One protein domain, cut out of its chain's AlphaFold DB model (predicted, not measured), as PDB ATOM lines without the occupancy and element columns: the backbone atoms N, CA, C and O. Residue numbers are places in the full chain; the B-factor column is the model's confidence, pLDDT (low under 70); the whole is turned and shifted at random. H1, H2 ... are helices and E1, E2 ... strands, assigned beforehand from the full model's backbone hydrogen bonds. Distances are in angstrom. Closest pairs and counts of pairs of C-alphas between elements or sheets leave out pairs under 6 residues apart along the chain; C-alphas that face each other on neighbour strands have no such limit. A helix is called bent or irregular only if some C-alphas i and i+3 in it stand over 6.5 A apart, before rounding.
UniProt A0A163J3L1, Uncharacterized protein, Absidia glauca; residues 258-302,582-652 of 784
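Overview. This is residues 258 to 302 and 582 to 652 of the 784 residues of an uncharacterized protein of Absidia glauca (UniProt A0A163J3L1). One strongly twisted sheet of five antiparallel strands lies between two helices: H1 runs along one face, and H2a, the first arm of the bent helix H2, slants over part of the other. The second arm, H2b, turns away beyond the sheet, and the loop of residues 273 to 278 sticks out. The printed part has 116 residues, with named elements in the order E1 E2 H1 E3 E4 E5 H2, and the sheet's order is E2 E1 E5 E4 E3. It is mixed, helices and strands, and compact, with a radius of gyration of the C-alphas of 14.6 A and spans of 43 by 32 by 31 A.

Arrangement. Begin at E1, residues 258 to 262, which forms a hairpin with the edge strand E2, residues 265 to 271; look for N 260 and O 268, 2.9 A apart. Next comes H1, residues 284 to 302, on the sheet at a height of 7.5 A. After the cut, E3, residues 583 to 592, E4, residues 595 to 605, and E5, residues 611 to 618, form a meander, each strand the antiparallel neighbour of the one before. E3 and E4 are a hairpin, with N 586 and O 601 at 2.9 A; E4 and E5 are another, with N 602 and O 615 at 3.0 A. E5 is also the antiparallel neighbour of E1, with N 259 and O 614 at 2.8 A. H1 runs along the strands, at 27 degrees to E4 on the local plane; the closest C-alphas of H1 and E5 are those of Val 294 and Val 612, 7.0 A. H2, residues 627 to 652, was assigned as one helix by its hydrogen bonds but is bent: C-alphas 640 and 643 are 6.6 A apart. Its arm H2a, residues 627 to 640, is on the opposite face from H1, making three layers, helices on both faces of a sheet; its closest C-alphas to E4 are Thr 634 and Leu 604, 7.1 A. Its arm H2b, residues 643 to 652, is not on the sheet, and stands at a steep tilt of 44 degrees to H2a. In H1, H2a and H2b every O i to N i+4 pair is within hydrogen-bond range.

Along the chain. Find C-alpha 258 at (134.540, 119.234, 229.832), where E1 begins. H1 runs 27.0 A from C-alpha 284 at (141.214, 116.579, 216.068). E3 is 23.5 A long and bends by 73 degrees at residue 589; E4 is 29.4 A long and bends by 58 degrees at residue 598; E5 is 23.2 A long. H2b ends at C-alpha 652, (124.128, 140.451, 220.592).

Size, cuts and confidence. The C-alphas of Asn 594 and Thr 650, the two farthest apart, are 43.7 A from each other. Residues 303 to 581 are not printed, and C-alphas 302 and 582 are 12.1 A apart across this cut. The link from E2 to H1 is long, with 12 residues. Mean pLDDT of the printed part is 84.5; 23 residues are under 70, among them 273 to 279 and 643 to 652.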
ATOM      1  N   ALA A 258     135.851 118.640 230.026       95.81
ATOM      2  CA  ALA A 258     134.540 119.234 229.832       95.81
ATOM      3  C   ALA A 258     134.636 120.278 228.714       95.81
ATOM      4  O   ALA A 258     135.549 121.102 228.702       95.81
ATOM      5  N   LEU A 259     133.709 120.234 227.767       96.19
ATOM      6  CA  LEU A 259     133.639 121.129 226.615       96.19
ATOM      7  C   LEU A 259     132.283 121.835 226.632       96.19
ATOM      8  O   LEU A 259     131.264 121.180 226.844       96.19
ATOM      9  N   LEU A 260     132.261 123.142 226.383       94.69
ATOM     10  CA  LEU A 260     131.031 123.888 226.110       94.69
ATOM     11  C   LEU A 260     130.992 124.230 224.623       94.69
ATOM     12  O   LEU A 260     131.878 124.919 224.115       94.69
ATOM     13  N   PHE A 261     129.955 123.756 223.949       93.06
ATOM     14  CA  PHE A 261     129.650 124.053 222.562       93.06
ATOM     15  C   PHE A 261     128.521 125.084 222.480       93.06
ATOM     16  O   PHE A 261     127.554 125.012 223.239       93.06
ATOM     17  N   ALA A 262     128.626 126.000 221.521       87.69
ATOM     18  CA  ALA A 262     127.506 126.767 220.991       87.69
ATOM     19  C   ALA A 262     127.313 126.322 219.538       87.69
ATOM     20  O   ALA A 262     128.177 126.575 218.689       87.69
ATOM     21  N   ARG A 263     126.221 125.593 219.266       84.75
ATOM     22  CA  ARG A 263     126.073 124.803 218.028       84.75
ATOM     23  C   ARG A 263     127.296 123.892 217.832       84.75
ATOM     24  O   ARG A 263     127.670 123.162 218.739       84.75
ATOM     25  N   GLU A 264     127.963 123.958 216.685       83.50
ATOM     26  CA  GLU A 264     129.146 123.142 216.360       83.50
ATOM     27  C   GLU A 264     130.481 123.748 216.837       83.50
ATOM     28  O   GLU A 264     131.543 123.135 216.687       83.50
ATOM     29  N   LYS A 265     130.474 124.968 217.392       85.88
ATOM     30  CA  LYS A 265     131.699 125.668 217.801       85.88
ATOM     31  C   LYS A 265     131.973 125.445 219.284       85.88
ATOM     32  O   LYS A 265     131.146 125.767 220.132       85.88
ATOM     33  N   ILE A 266     133.163 124.931 219.595       90.25
ATOM     34  CA  ILE A 266     133.672 124.856 220.968       90.25
ATOM     35  C   ILE A 266     133.959 126.289 221.425       90.25
ATOM     36  O   ILE A 266     134.793 126.968 220.830       90.25
ATOM     37  N   VAL A 267     133.258 126.740 222.462       89.44
ATOM     38  CA  VAL A 267     133.461 128.049 223.100       89.44
ATOM     39  C   VAL A 267     134.483 127.934 224.230       89.44
ATOM     40  O   VAL A 267     135.287 128.838 224.425       89.44
ATOM     41  N   VAL A 268     134.465 126.812 224.958       92.38
ATOM     42  CA  VAL A 268     135.360 126.538 226.089       92.38
ATOM     43  C   VAL A 268     135.788 125.079 226.123       92.38
ATOM     44  O   VAL A 268     134.975 124.174 225.920       92.38
ATOM     45  N   HIS A 269     137.055 124.861 226.481       93.88
ATOM     46  CA  HIS A 269     137.613 123.561 226.834       93.88
ATOM     47  C   HIS A 269     138.253 123.612 228.226       93.88
ATOM     48  O   HIS A 269     139.180 124.374 228.487       93.88
ATOM     49  N   CYS A 270     137.770 122.752 229.116       92.88
ATOM     50  CA  CYS A 270     138.352 122.487 230.420       92.88
ATOM     51  C   CYS A 270     138.949 121.081 230.447       92.88
ATOM     52  O   CYS A 270     138.261 120.111 230.140       92.88
ATOM     53  N   SER A 271     140.185 120.960 230.923       92.62
ATOM     54  CA  SER A 271     140.766 119.702 231.394       92.62
ATOM     55  C   SER A 271     140.931 119.726 232.917       92.62
ATOM     56  O   SER A 271     141.031 120.794 233.542       92.62
ATOM     57  N   ASN A 272     140.944 118.545 233.530       89.50
ATOM     58  CA  ASN A 272     141.128 118.393 234.967       89.50
ATOM     59  C   ASN A 272     142.615 118.512 235.353       89.50
ATOM     60  O   ASN A 272     143.342 117.523 235.417       89.50
ATOM     61  N   LYS A 273     143.071 119.743 235.626       69.69
ATOM     62  CA  LYS A 273     144.485 120.090 235.892       69.69
ATOM     63  C   LYS A 273     145.160 119.354 237.069       69.69
ATOM     64  O   LYS A 273     146.356 119.537 237.258       69.69
ATOM     65  N   HIS A 274     144.440 118.554 237.859       64.19
ATOM     66  CA  HIS A 274     145.006 117.804 238.988       64.19
ATOM     67  C   HIS A 274     145.601 116.437 238.614       64.19
ATOM     68  O   HIS A 274     146.144 115.760 239.483       64.19
ATOM     69  N   GLN A 275     145.532 116.013 237.348       60.72
ATOM     70  CA  GLN A 275     146.261 114.824 236.901       60.72
ATOM     71  C   GLN A 275     147.756 115.176 236.719       60.72
ATOM     72  O   GLN A 275     148.060 116.084 235.949       60.72
ATOM     73  N   PRO A 276     148.709 114.488 237.386       58.03
ATOM     74  CA  PRO A 276     150.132 114.875 237.404       58.03
ATOM     75  C   PRO A 276     150.905 114.536 236.113       58.03
ATOM     76  O   PRO A 276     152.116 114.716 236.040       58.03
ATOM     77  N   GLN A 277     150.214 114.024 235.095       65.31
ATOM     78  CA  GLN A 277     150.726 113.816 233.743       65.31
ATOM     79  C   GLN A 277     150.179 114.939 232.849       65.31
ATOM     80  O   GLN A 277     149.005 115.285 233.005       65.31
ATOM     81  N   PRO A 278     150.951 115.481 231.889       61.41
ATOM     82  CA  PRO A 278     150.411 116.421 230.914       61.41
ATOM     83  C   PRO A 278     149.283 115.734 230.135       61.41
ATOM     84  O   PRO A 278     149.518 114.811 229.355       61.41
ATOM     85  N   ILE A 279     148.040 116.150 230.390       66.25
ATOM     86  CA  ILE A 279     146.863 115.563 229.749       66.25
ATOM     87  C   ILE A 279     146.976 115.830 228.251       66.25
ATOM     88  O   ILE A 279     146.876 116.983 227.828       66.25
ATOM     89  N   ASN A 280     147.168 114.764 227.466       79.12
ATOM     90  CA  ASN A 280     147.231 114.857 226.010       79.12
ATOM     91  C   ASN A 280     146.045 115.689 225.487       79.12
ATOM     92  O   ASN A 280     144.909 115.458 225.934       79.12
ATOM     93  N   PRO A 281     146.279 116.639 224.560       86.94
ATOM     94  CA  PRO A 281     145.193 117.378 223.937       86.94
ATOM     95  C   PRO A 281     144.219 116.398 223.277       86.94
ATOM     96  O   PRO A 281     144.604 115.313 222.831       86.94
ATOM     97  N   ILE A 282     142.939 116.766 223.242       90.62
ATOM     98  CA  ILE A 282     141.938 115.975 222.525       90.62
ATOM     99  C   ILE A 282     142.306 116.049 221.040       90.62
ATOM    100  O   ILE A 282     142.371 117.145 220.492       90.62
ATOM    101  N   SER A 283     142.580 114.904 220.413       92.00
ATOM    102  CA  SER A 283     142.971 114.855 219.002       92.00
ATOM    103  C   SER A 283     141.839 115.334 218.096       92.00
ATOM    104  O   SER A 283     140.663 115.113 218.397       92.00
ATOM    105  N   ASP A 284     142.188 115.949 216.965       91.50
ATOM    106  CA  ASP A 284     141.214 116.579 216.068       91.50
ATOM    107  C   ASP A 284     140.133 115.610 215.567       91.50
ATOM    108  O   ASP A 284     138.968 115.994 215.510       91.50
ATOM    109  N   ASP A 285     140.464 114.333 215.343       92.69
ATOM    110  CA  ASP A 285     139.494 113.271 215.016       92.69
ATOM    111  C   ASP A 285     138.381 113.147 216.072       92.69
ATOM    112  O   ASP A 285     137.200 112.980 215.757       92.69
ATOM    113  N   VAL A 286     138.750 113.243 217.356       93.31
ATOM    114  CA  VAL A 286     137.815 113.159 218.482       93.31
ATOM    115  C   VAL A 286     137.051 114.474 218.620       93.31
ATOM    116  O   VAL A 286     135.848 114.440 218.862       93.31
ATOM    117  N   LEU A 287     137.688 115.630 218.404       93.88
ATOM    118  CA  LEU A 287     136.983 116.918 218.367       93.88
ATOM    119  C   LEU A 287     135.954 116.974 217.226       93.88
ATOM    120  O   LEU A 287     134.845 117.467 217.431       93.88
ATOM    121  N   TYR A 288     136.280 116.433 216.052       94.44
ATOM    122  CA  TYR A 288     135.373 116.301 214.912       94.44
ATOM    123  C   TYR A 288     134.214 115.343 215.221       94.44
ATOM    124  O   TYR A 288     133.053 115.710 215.046       94.44
ATOM    125  N   TYR A 289     134.499 114.168 215.793       95.50
ATOM    126  CA  TYR A 289     133.460 113.236 216.241       95.50
ATOM    127  C   TYR A 289     132.506 113.858 217.279       95.50
ATOM    128  O   TYR A 289     131.291 113.671 217.204       95.50
ATOM    129  N   LEU A 290     133.033 114.641 218.227       95.88
ATOM    130  CA  LEU A 290     132.212 115.336 219.221       95.88
ATOM    131  C   LEU A 290     131.366 116.461 218.603       95.88
ATOM    132  O   LEU A 290     130.223 116.621 219.021       95.88
ATOM    133  N   LYS A 291     131.860 117.182 217.586       95.06
ATOM    134  CA  LYS A 291     131.047 118.151 216.821       95.06
ATOM    135  C   LYS A 291     129.855 117.476 216.146       95.06
ATOM    136  O   LYS A 291     128.736 117.959 216.295       95.06
ATOM    137  N   LEU A 292     130.073 116.338 215.478       95.50
ATOM    138  CA  LEU A 292     128.995 115.566 214.847       95.50
ATOM    139  C   LEU A 292     127.959 115.086 215.877       95.50
ATOM    140  O   LEU A 292     126.763 115.267 215.664       95.50
ATOM    141  N   LEU A 293     128.400 114.559 217.028       95.62
ATOM    142  CA  LEU A 293     127.496 114.166 218.118       95.62
ATOM    143  C   LEU A 293     126.698 115.340 218.709       95.62
ATOM    144  O   LEU A 293     125.566 115.141 219.148       95.62
ATOM    145  N   VAL A 294     127.277 116.545 218.758       95.19
ATOM    146  CA  VAL A 294     126.582 117.754 219.223       95.19
ATOM    147  C   VAL A 294     125.565 118.231 218.187       95.19
ATOM    148  O   VAL A 294     124.439 118.528 218.573       95.19
ATOM    149  N   ALA A 295     125.903 118.234 216.894       92.81
ATOM    150  CA  ALA A 295     124.964 118.567 215.821       92.81
ATOM    151  C   ALA A 295     123.767 117.596 215.786       92.81
ATOM    152  O   ALA A 295     122.618 118.037 215.817       92.81
ATOM    153  N   GLU A 296     124.029 116.284 215.838       94.00
ATOM    154  CA  GLU A 296     123.011 115.230 215.968       94.00
ATOM    155  C   GLU A 296     122.130 115.459 217.207       94.00
ATOM    156  O   GLU A 296     120.906 115.386 217.130       94.00
ATOM    157  N   TYR A 297     122.733 115.772 218.359       93.19
ATOM    158  CA  TYR A 297     121.986 116.012 219.594       93.19
ATOM    159  C   TYR A 297     121.126 117.281 219.531       93.19
ATOM    160  O   TYR A 297     119.985 117.239 219.981       93.19
ATOM    161  N   ILE A 298     121.609 118.391 218.969       90.81
ATOM    162  CA  ILE A 298     120.807 119.618 218.819       90.81
ATOM    163  C   ILE A 298     119.612 119.354 217.896       90.81
ATOM    164  O   ILE A 298     118.482 119.677 218.263       90.81
ATOM    165  N   TYR A 299     119.842 118.687 216.760       90.81
ATOM    166  CA  TYR A 299     118.789 118.296 215.825       90.81
ATOM    167  C   TYR A 299     117.711 117.427 216.507       90.81
ATOM    168  O   TYR A 299     116.530 117.768 216.473       90.81
ATOM    169  N   GLU A 300     118.115 116.369 217.226       89.81
ATOM    170  CA  GLU A 300     117.192 115.467 217.939       89.81
ATOM    171  C   GLU A 300     116.342 116.137 219.032       89.81
ATOM    172  O   GLU A 300     115.273 115.619 219.350       89.81
ATOM    173  N   ASN A 301     116.808 117.226 219.662       87.00
ATOM    174  CA  ASN A 301     115.988 117.947 220.646       87.00
ATOM    175  C   ASN A 301     115.041 118.948 219.966       87.00
ATOM    176  O   ASN A 301     113.929 119.131 220.452       87.00
ATOM    177  N   ARG A 302     115.447 119.566 218.846       84.75
ATOM    178  CA  ARG A 302     114.637 120.583 218.155       84.75
ATOM    179  C   ARG A 302     113.345 120.008 217.567       84.75
ATOM    180  O   ARG A 302     112.299 120.634 217.693       84.75
ATOM    181  N   THR A 582     117.159 115.481 229.326       81.62
ATOM    182  CA  THR A 582     118.035 116.642 229.051       81.62
ATOM    183  C   THR A 582     119.541 116.317 229.104       81.62
ATOM    184  O   THR A 582     120.371 117.222 229.180       81.62
ATOM    185  N   VAL A 583     119.885 115.024 229.116       91.31
ATOM    186  CA  VAL A 583     121.220 114.445 229.094       91.31
ATOM    187  C   VAL A 583     121.212 113.160 228.248       91.31
ATOM    188  O   VAL A 583     120.640 112.149 228.661       91.31
ATOM    189  N   LYS A 584     121.887 113.168 227.092       93.75
ATOM    190  CA  LYS A 584     122.167 111.972 226.270       93.75
ATOM    191  C   LYS A 584     123.524 111.405 226.696       93.75
ATOM    192  O   LYS A 584     124.493 112.142 226.836       93.75
ATOM    193  N   THR A 585     123.599 110.103 226.973       93.12
ATOM    194  CA  THR A 585     124.814 109.457 227.511       93.12
ATOM    195  C   THR A 585     125.240 108.301 226.615       93.12
ATOM    196  O   THR A 585     124.448 107.400 226.349       93.12
ATOM    197  N   LEU A 586     126.494 108.318 226.167       94.75
ATOM    198  CA  LEU A 586     127.069 107.362 225.224       94.75
ATOM    199  C   LEU A 586     128.342 106.741 225.816       94.75
ATOM    200  O   LEU A 586     129.104 107.413 226.505       94.75
ATOM    201  N   ARG A 587     128.602 105.464 225.524       95.06
ATOM    202  CA  ARG A 587     129.886 104.791 225.797       95.06
ATOM    203  C   ARG A 587     130.639 104.614 224.480       95.06
ATOM    204  O   ARG A 587     130.061 104.091 223.520       95.06
ATOM    205  N   ARG A 588     131.897 105.059 224.416       96.00
ATOM    206  CA  ARG A 588     132.769 104.964 223.232       96.00
ATOM    207  C   ARG A 588     134.217 104.732 223.652       96.00
ATOM    208  O   ARG A 588     134.683 105.322 224.621       96.00
ATOM    209  N   TRP A 589     134.936 103.908 222.901       95.19
ATOM    210  CA  TRP A 589     136.394 103.849 222.990       95.19
ATOM    211  C   TRP A 589     136.965 105.090 222.302       95.19
ATOM    212  O   TRP A 589     136.704 105.298 221.120       95.19
ATOM    213  N   LEU A 590     137.698 105.923 223.039       92.94
ATOM    214  CA  LEU A 590     138.346 107.124 222.506       92.94
ATOM    215  C   LEU A 590     139.864 106.995 222.627       92.94
ATOM    216  O   LEU A 590     140.376 106.498 223.632       92.94
ATOM    217  N   LYS A 591     140.586 107.470 221.611       87.69
ATOM    218  CA  LYS A 591     142.044 107.587 221.643       87.69
ATOM    219  C   LYS A 591     142.427 108.839 222.440       87.69
ATOM    220  O   LYS A 591     142.001 109.940 222.110       87.69
ATOM    221  N   HIS A 592     143.222 108.666 223.491       81.25
ATOM    222  CA  HIS A 592     143.774 109.735 224.324       81.25
ATOM    223  C   HIS A 592     145.300 109.612 224.303       81.25
ATOM    224  O   HIS A 592     145.889 108.753 224.965       81.25
ATOM    225  N   GLY A 593     145.937 110.403 223.434       83.81
ATOM    226  CA  GLY A 593     147.341 110.213 223.064       83.81
ATOM    227  C   GLY A 593     147.601 108.795 222.541       83.81
ATOM    228  O   GLY A 593     146.997 108.358 221.561       83.81
ATOM    229  N   ASN A 594     148.477 108.061 223.232       86.12
ATOM    230  CA  ASN A 594     148.889 106.701 222.863       86.12
ATOM    231  C   ASN A 594     148.042 105.585 223.510       86.12
ATOM    232  O   ASN A 594     148.377 104.413 223.362       86.12
ATOM    233  N   ARG A 595     146.966 105.912 224.240       86.12
ATOM    234  CA  ARG A 595     146.067 104.927 224.873       86.12
ATOM    235  C   ARG A 595     144.666 105.006 224.273       86.12
ATOM    236  O   ARG A 595     144.216 106.080 223.889       86.12
ATOM    237  N   VAL A 596     143.960 103.880 224.224       89.81
ATOM    238  CA  VAL A 596     142.535 103.825 223.862       89.81
ATOM    239  C   VAL A 596     141.750 103.493 225.127       89.81
ATOM    240  O   VAL A 596     142.005 102.473 225.757       89.81
ATOM    241  N   ILE A 597     140.845 104.384 225.534       89.56
ATOM    242  CA  ILE A 597     140.176 104.345 226.841       89.56
ATOM    243  C   ILE A 597     138.662 104.337 226.631       89.56
ATOM    244  O   ILE A 597     138.124 105.158 225.878       89.56
ATOM    245  N   LEU A 598     137.957 103.431 227.315       93.56
ATOM    246  CA  LEU A 598     136.497 103.427 227.324       93.56
ATOM    247  C   LEU A 598     136.009 104.670 228.075       93.56
ATOM    248  O   LEU A 598     136.156 104.799 229.289       93.56
ATOM    249  N   THR A 599     135.454 105.606 227.317       93.88
ATOM    250  CA  THR A 599     135.022 106.915 227.795       93.88
ATOM    251  C   THR A 599     133.503 106.995 227.734       93.88
ATOM    252  O   THR A 599     132.874 106.616 226.737       93.88
ATOM    253  N   ARG A 600     132.896 107.515 228.799       93.75
ATOM    254  CA  ARG A 600     131.486 107.888 228.818       93.75
ATOM    255  C   ARG A 600     131.369 109.358 228.418       93.75
ATOM    256  O   ARG A 600     131.924 110.234 229.077       93.75
ATOM    257  N   ILE A 601     130.675 109.594 227.310       96.00
ATOM    258  CA  ILE A 601     130.387 110.910 226.743       96.00
ATOM    259  C   ILE A 601     128.988 111.302 227.221       96.00
ATOM    260  O   ILE A 601     128.008 110.643 226.862       96.00
ATOM    261  N   CYS A 602     128.881 112.355 228.026       95.56
ATOM    262  CA  CYS A 602     127.594 112.918 228.437       95.56
ATOM    263  C   CYS A 602     127.366 114.239 227.695       95.56
ATOM    264  O   CYS A 602     128.118 115.183 227.909       95.56
ATOM    265  N   LEU A 603     126.335 114.292 226.852       95.75
ATOM    266  CA  LEU A 603     125.824 115.489 226.179       95.75
ATOM    267  C   LEU A 603     124.689 116.070 227.029       95.75
ATOM    268  O   LEU A 603     123.740 115.343 227.322       95.75
ATOM    269  N   LEU A 604     124.765 117.339 227.429       94.12
ATOM    270  CA  LEU A 604     123.760 118.005 228.263       94.12
ATOM    271  C   LEU A 604     123.340 119.339 227.645       94.12
ATOM    272  O   LEU A 604     124.201 120.172 227.366       94.12
ATOM    273  N   LEU A 605     122.037 119.584 227.507       91.06
ATOM    274  CA  LEU A 605     121.531 120.893 227.081       91.06
ATOM    275  C   LEU A 605     121.562 121.874 228.270       91.06
ATOM    276  O   LEU A 605     120.847 121.694 229.265       91.06
ATOM    277  N   ALA A 606     122.438 122.876 228.198       82.75
ATOM    278  CA  ALA A 606     122.859 123.706 229.328       82.75
ATOM    279  C   ALA A 606     122.187 125.089 229.393       82.75
ATOM    280  O   ALA A 606     122.167 125.690 230.463       82.75
ATOM    281  N   ALA A 607     121.590 125.559 228.298       75.81
ATOM    282  CA  ALA A 607     120.701 126.723 228.237       75.81
ATOM    283  C   ALA A 607     119.620 126.490 227.164       75.81
ATOM    284  O   ALA A 607     119.574 125.409 226.577       75.81
ATOM    285  N   ALA A 608     118.758 127.479 226.911       64.50
ATOM    286  CA  ALA A 608     117.807 127.429 225.793       64.50
ATOM    287  C   ALA A 608     118.478 127.702 224.427       64.50
ATOM    288  O   ALA A 608     117.947 127.324 223.391       64.50
ATOM    289  N   ASP A 609     119.654 128.339 224.432       68.50
ATOM    290  CA  ASP A 609     120.254 128.990 223.260       68.50
ATOM    291  C   ASP A 609     121.323 128.109 222.561       68.50
ATOM    292  O   ASP A 609     122.490 128.488 222.466       68.50
ATOM    293  N   ASP A 610     120.966 126.890 222.131       81.75
ATOM    294  CA  ASP A 610     121.870 125.905 221.482       81.75
ATOM    295  C   ASP A 610     123.152 125.531 222.282       81.75
ATOM    296  O   ASP A 610     124.106 124.972 221.724       81.75
ATOM    297  N   LEU A 611     123.217 125.837 223.587       90.00
ATOM    298  CA  LEU A 611     124.397 125.573 224.420       90.00
ATOM    299  C   LEU A 611     124.426 124.120 224.909       90.00
ATOM    300  O   LEU A 611     123.665 123.735 225.803       90.00
ATOM    301  N   VAL A 612     125.355 123.326 224.375       94.00
ATOM    302  CA  VAL A 612     125.545 121.912 224.729       94.00
ATOM    303  C   VAL A 612     126.864 121.723 225.468       94.00
ATOM    304  O   VAL A 612     127.933 122.072 224.973       94.00
ATOM    305  N   VAL A 613     126.809 121.113 226.648       95.62
ATOM    306  CA  VAL A 613     128.005 120.664 227.366       95.62
ATOM    307  C   VAL A 613     128.292 119.209 227.025       95.62
ATOM    308  O   VAL A 613     127.398 118.368 227.080       95.62
ATOM    309  N   VAL A 614     129.555 118.908 226.730       97.00
ATOM    310  CA  VAL A 614     130.071 117.547 226.570       97.00
ATOM    311  C   VAL A 614     131.050 117.251 227.700       97.00
ATOM    312  O   VAL A 614     132.101 117.883 227.801       97.00
ATOM    313  N   LEU A 615     130.728 116.267 228.539       95.94
ATOM    314  CA  LEU A 615     131.642 115.730 229.550       95.94
ATOM    315  C   LEU A 615     132.272 114.430 229.049       95.94
ATOM    316  O   LEU A 615     131.557 113.532 228.603       95.94
ATOM    317  N   LEU A 616     133.596 114.320 229.176       95.19
ATOM    318  CA  LEU A 616     134.361 113.100 228.926       95.19
ATOM    319  C   LEU A 616     134.820 112.516 230.266       95.19
ATOM    320  O   LEU A 616     135.691 113.072 230.941       95.19
ATOM    321  N   LEU A 617     134.214 111.394 230.647       93.12
ATOM    322  CA  LEU A 617     134.417 110.727 231.933       93.12
ATOM    323  C   LEU A 617     135.011 109.318 231.702       93.12
ATOM    324  O   LEU A 617     134.531 108.628 230.796       93.12
ATOM    325  N   PRO A 618     136.002 108.841 232.481       90.31
ATOM    326  CA  PRO A 618     136.458 107.452 232.381       90.31
ATOM    327  C   PRO A 618     135.334 106.504 232.801       90.31
ATOM    328  O   PRO A 618     134.699 106.719 233.833       90.31
ATOM    329  N   ASP A 619     135.065 105.455 232.026       88.69
ATOM    330  CA  ASP A 619     133.878 104.624 232.262       88.69
ATOM    331  C   ASP A 619     133.954 103.776 233.550       88.69
ATOM    332  O   ASP A 619     132.921 103.479 234.153       88.69
ATOM    333  N   GLU A 620     135.174 103.465 233.998       82.31
ATOM    334  CA  GLU A 620     135.497 102.761 235.250       82.31
ATOM    335  C   GLU A 620     134.977 103.487 236.501       82.31
ATOM    336  O   GLU A 620     134.555 102.849 237.463       82.31
ATOM    337  N   MET A 621     134.945 104.824 236.486       69.19
ATOM    338  CA  MET A 621     134.587 105.636 237.661       69.19
ATOM    339  C   MET A 621     133.078 105.684 237.939       69.19
ATOM    340  O   MET A 621     132.631 106.373 238.855       69.19
ATOM    341  N   LEU A 622     132.271 105.025 237.104       66.69
ATOM    342  CA  LEU A 622     130.864 105.364 236.906       66.69
ATOM    343  C   LEU A 622     129.944 104.153 237.086       66.69
ATOM    344  O   LEU A 622     129.092 103.851 236.232       66.69
ATOM    345  N   SER A 623     130.116 103.491 238.228       71.69
ATOM    346  CA  SER A 623     129.133 102.582 238.809       71.69
ATOM    347  C   SER A 623     127.777 103.294 239.014       71.69
ATOM    348  O   SER A 623     127.719 104.512 239.223       71.69
ATOM    349  N   PRO A 624     126.642 102.584 238.893       67.56
ATOM    350  CA  PRO A 624     125.332 103.174 239.164       67.56
ATOM    351  C   PRO A 624     125.175 103.484 240.669       67.56
ATOM    352  O   PRO A 624     125.657 102.695 241.482       67.56
ATOM    353  N   PRO A 625     124.476 104.573 241.066       66.12
ATOM    354  CA  PRO A 625     123.563 105.385 240.255       66.12
ATOM    355  C   PRO A 625     124.090 106.801 239.913       66.12
ATOM    356  O   PRO A 625     123.904 107.761 240.661       66.12
ATOM    357  N   MET A 626     124.622 106.982 238.699       70.69
ATOM    358  CA  MET A 626     125.135 108.270 238.178       70.69
ATOM    359  C   MET A 626     124.139 109.451 238.132       70.69
ATOM    360  O   MET A 626     124.547 110.591 237.897       70.69
ATOM    361  N   HIS A 627     122.834 109.217 238.297       79.69
ATOM    362  CA  HIS A 627     121.816 110.237 238.026       79.69
ATOM    363  C   HIS A 627     121.853 111.443 238.976       79.69
ATOM    364  O   HIS A 627     121.366 112.502 238.585       79.69
ATOM    365  N   HIS A 628     122.407 111.324 240.188       86.06
ATOM    366  CA  HIS A 628     122.463 112.452 241.128       86.06
ATOM    367  C   HIS A 628     123.592 113.454 240.797       86.06
ATOM    368  O   HIS A 628     123.259 114.621 240.577       86.06
ATOM    369  N   PRO A 629     124.877 113.050 240.648       89.62
ATOM    370  CA  PRO A 629     125.945 113.938 240.164       89.62
ATOM    371  C   PRO A 629     125.583 114.681 238.876       89.62
ATOM    372  O   PRO A 629     125.730 115.895 238.785       89.62
ATOM    373  N   LEU A 630     125.032 113.960 237.894       90.19
ATOM    374  CA  LEU A 630     124.765 114.509 236.566       90.19
ATOM    375  C   LEU A 630     123.585 115.502 236.567       90.19
ATOM    376  O   LEU A 630     123.636 116.515 235.871       90.19
ATOM    377  N   LYS A 631     122.556 115.277 237.400       90.12
ATOM    378  CA  LYS A 631     121.475 116.256 237.631       90.12
ATOM    379  C   LYS A 631     121.967 117.494 238.382       90.12
ATOM    380  O   LYS A 631     121.591 118.599 238.004       90.12
ATOM    381  N   HIS A 632     122.806 117.323 239.407       91.25
ATOM    382  CA  HIS A 632     123.394 118.449 240.134       91.25
ATOM    383  C   HIS A 632     124.257 119.310 239.202       91.25
ATOM    384  O   HIS A 632     124.044 120.517 239.132       91.25
ATOM    385  N   PHE A 633     125.108 118.678 238.387       92.81
ATOM    386  CA  PHE A 633     125.866 119.348 237.331       92.81
ATOM    387  C   PHE A 633     124.954 120.115 236.363       92.81
ATOM    388  O   PHE A 633     125.182 121.296 236.119       92.81
ATOM    389  N   THR A 634     123.886 119.476 235.863       91.31
ATOM    390  CA  THR A 634     122.913 120.106 234.946       91.31
ATOM    391  C   THR A 634     122.279 121.359 235.560       91.31
ATOM    392  O   THR A 634     122.099 122.358 234.870       91.31
ATOM    393  N   HIS A 635     121.943 121.326 236.852       91.19
ATOM    394  CA  HIS A 635     121.369 122.473 237.558       91.19
ATOM    395  C   HIS A 635     122.401 123.590 237.772       91.19
ATOM    396  O   HIS A 635     122.130 124.740 237.436       91.19
ATOM    397  N   MET A 636     123.596 123.236 238.254       90.88
ATOM    398  CA  MET A 636     124.708 124.161 238.488       90.88
ATOM    399  C   MET A 636     125.129 124.891 237.208       90.88
ATOM    400  O   MET A 636     125.275 126.110 237.225       90.88
ATOM    401  N   ILE A 637     125.285 124.170 236.090       90.00
ATOM    402  CA  ILE A 637     125.714 124.780 234.827       90.00
ATOM    403  C   ILE A 637     124.605 125.635 234.205       90.00
ATOM    404  O   ILE A 637     124.902 126.706 233.690       90.00
ATOM    405  N   ARG A 638     123.327 125.248 234.340       88.88
ATOM    406  CA  ARG A 638     122.185 126.098 233.950       88.88
ATOM    407  C   ARG A 638     122.142 127.396 234.752       88.88
ATOM    408  O   ARG A 638     121.901 128.447 234.175       88.88
ATOM    409  N   GLN A 639     122.402 127.340 236.059       87.62
ATOM    410  CA  GLN A 639     122.446 128.532 236.908       87.62
ATOM    411  C   GLN A 639     123.653 129.424 236.574       87.62
ATOM    412  O   GLN A 639     123.489 130.627 236.398       87.62
ATOM    413  N   GLY A 640     124.851 128.844 236.435       83.75
ATOM    414  CA  GLY A 640     126.069 129.580 236.083       83.75
ATOM    415  C   GLY A 640     126.042 130.177 234.671       83.75
ATOM    416  O   GLY A 640     126.591 131.254 234.453       83.75
ATOM    417  N   LEU A 641     125.366 129.521 233.723       82.06
ATOM    418  CA  LEU A 641     125.175 130.035 232.367       82.06
ATOM    419  C   LEU A 641     123.919 130.907 232.200       82.06
ATOM    420  O   LEU A 641     123.756 131.500 231.140       82.06
ATOM    421  N   GLN A 642     123.055 131.065 233.207       78.69
ATOM    422  CA  GLN A 642     121.869 131.927 233.087       78.69
ATOM    423  C   GLN A 642     122.260 133.402 232.902       78.69
ATOM    424  O   GLN A 642     121.782 134.065 231.979       78.69
ATOM    425  N   ASP A 643     123.181 133.895 233.736       67.19
ATOM    426  CA  ASP A 643     123.760 135.236 233.586       67.19
ATOM    427  C   ASP A 643     124.603 135.341 232.298       67.19
ATOM    428  O   ASP A 643     124.707 136.419 231.716       67.19
ATOM    429  N   PHE A 644     125.146 134.224 231.795       68.44
ATOM    430  CA  PHE A 644     125.878 134.176 230.527       68.44
ATOM    431  C   PHE A 644     124.969 134.268 229.295       68.44
ATOM    432  O   PHE A 644     125.273 135.058 228.411       68.44
ATOM    433  N   SER A 645     123.842 133.550 229.229       62.19
ATOM    434  CA  SER A 645     122.841 133.736 228.164       62.19
ATOM    435  C   SER A 645     122.264 135.151 228.206       62.19
ATOM    436  O   SER A 645     122.147 135.800 227.171       62.19
ATOM    437  N   ALA A 646     121.988 135.695 229.399       57.72
ATOM    438  CA  ALA A 646     121.574 137.090 229.543       57.72
ATOM    439  C   ALA A 646     122.658 138.075 229.061       57.72
ATOM    440  O   ALA A 646     122.338 139.064 228.391       57.72
ATOM    441  N   PHE A 647     123.936 137.797 229.341       59.47
ATOM    442  CA  PHE A 647     125.065 138.571 228.827       59.47
ATOM    443  C   PHE A 647     125.231 138.419 227.311       59.47
ATOM    444  O   PHE A 647     125.402 139.434 226.652       59.47
ATOM    445  N   LEU A 648     125.126 137.218 226.733       59.22
ATOM    446  CA  LEU A 648     125.212 136.996 225.285       59.22
ATOM    447  C   LEU A 648     124.058 137.656 224.538       59.22
ATOM    448  O   LEU A 648     124.313 138.341 223.560       59.22
ATOM    449  N   LEU A 649     122.816 137.532 225.010       55.31
ATOM    450  CA  LEU A 649     121.664 138.217 224.415       55.31
ATOM    451  C   LEU A 649     121.778 139.741 224.567       55.31
ATOM    452  O   LEU A 649     121.337 140.487 223.696       55.31
ATOM    453  N   THR A 650     122.403 140.231 225.644       48.62
ATOM    454  CA  THR A 650     122.757 141.654 225.767       48.62
ATOM    455  C   THR A 650     123.857 142.025 224.772       48.62
ATOM    456  O   THR A 650     123.696 143.005 224.053       48.62
ATOM    457  N   LYS A 651     124.926 141.224 224.672       48.53
ATOM    458  CA  LYS A 651     126.073 141.425 223.780       48.53
ATOM    459  C   LYS A 651     125.667 141.343 222.312       48.53
ATOM    460  O   LYS A 651     126.171 142.123 221.527       48.53
ATOM    461  N   GLU A 652     124.728 140.486 221.929       48.66
ATOM    462  CA  GLU A 652     124.128 140.451 220.592       48.66
ATOM    463  C   GLU A 652     123.379 141.766 220.318       48.66
ATOM    464  O   GLU A 652     123.649 142.452 219.332       48.66
TER     465      GLU A 652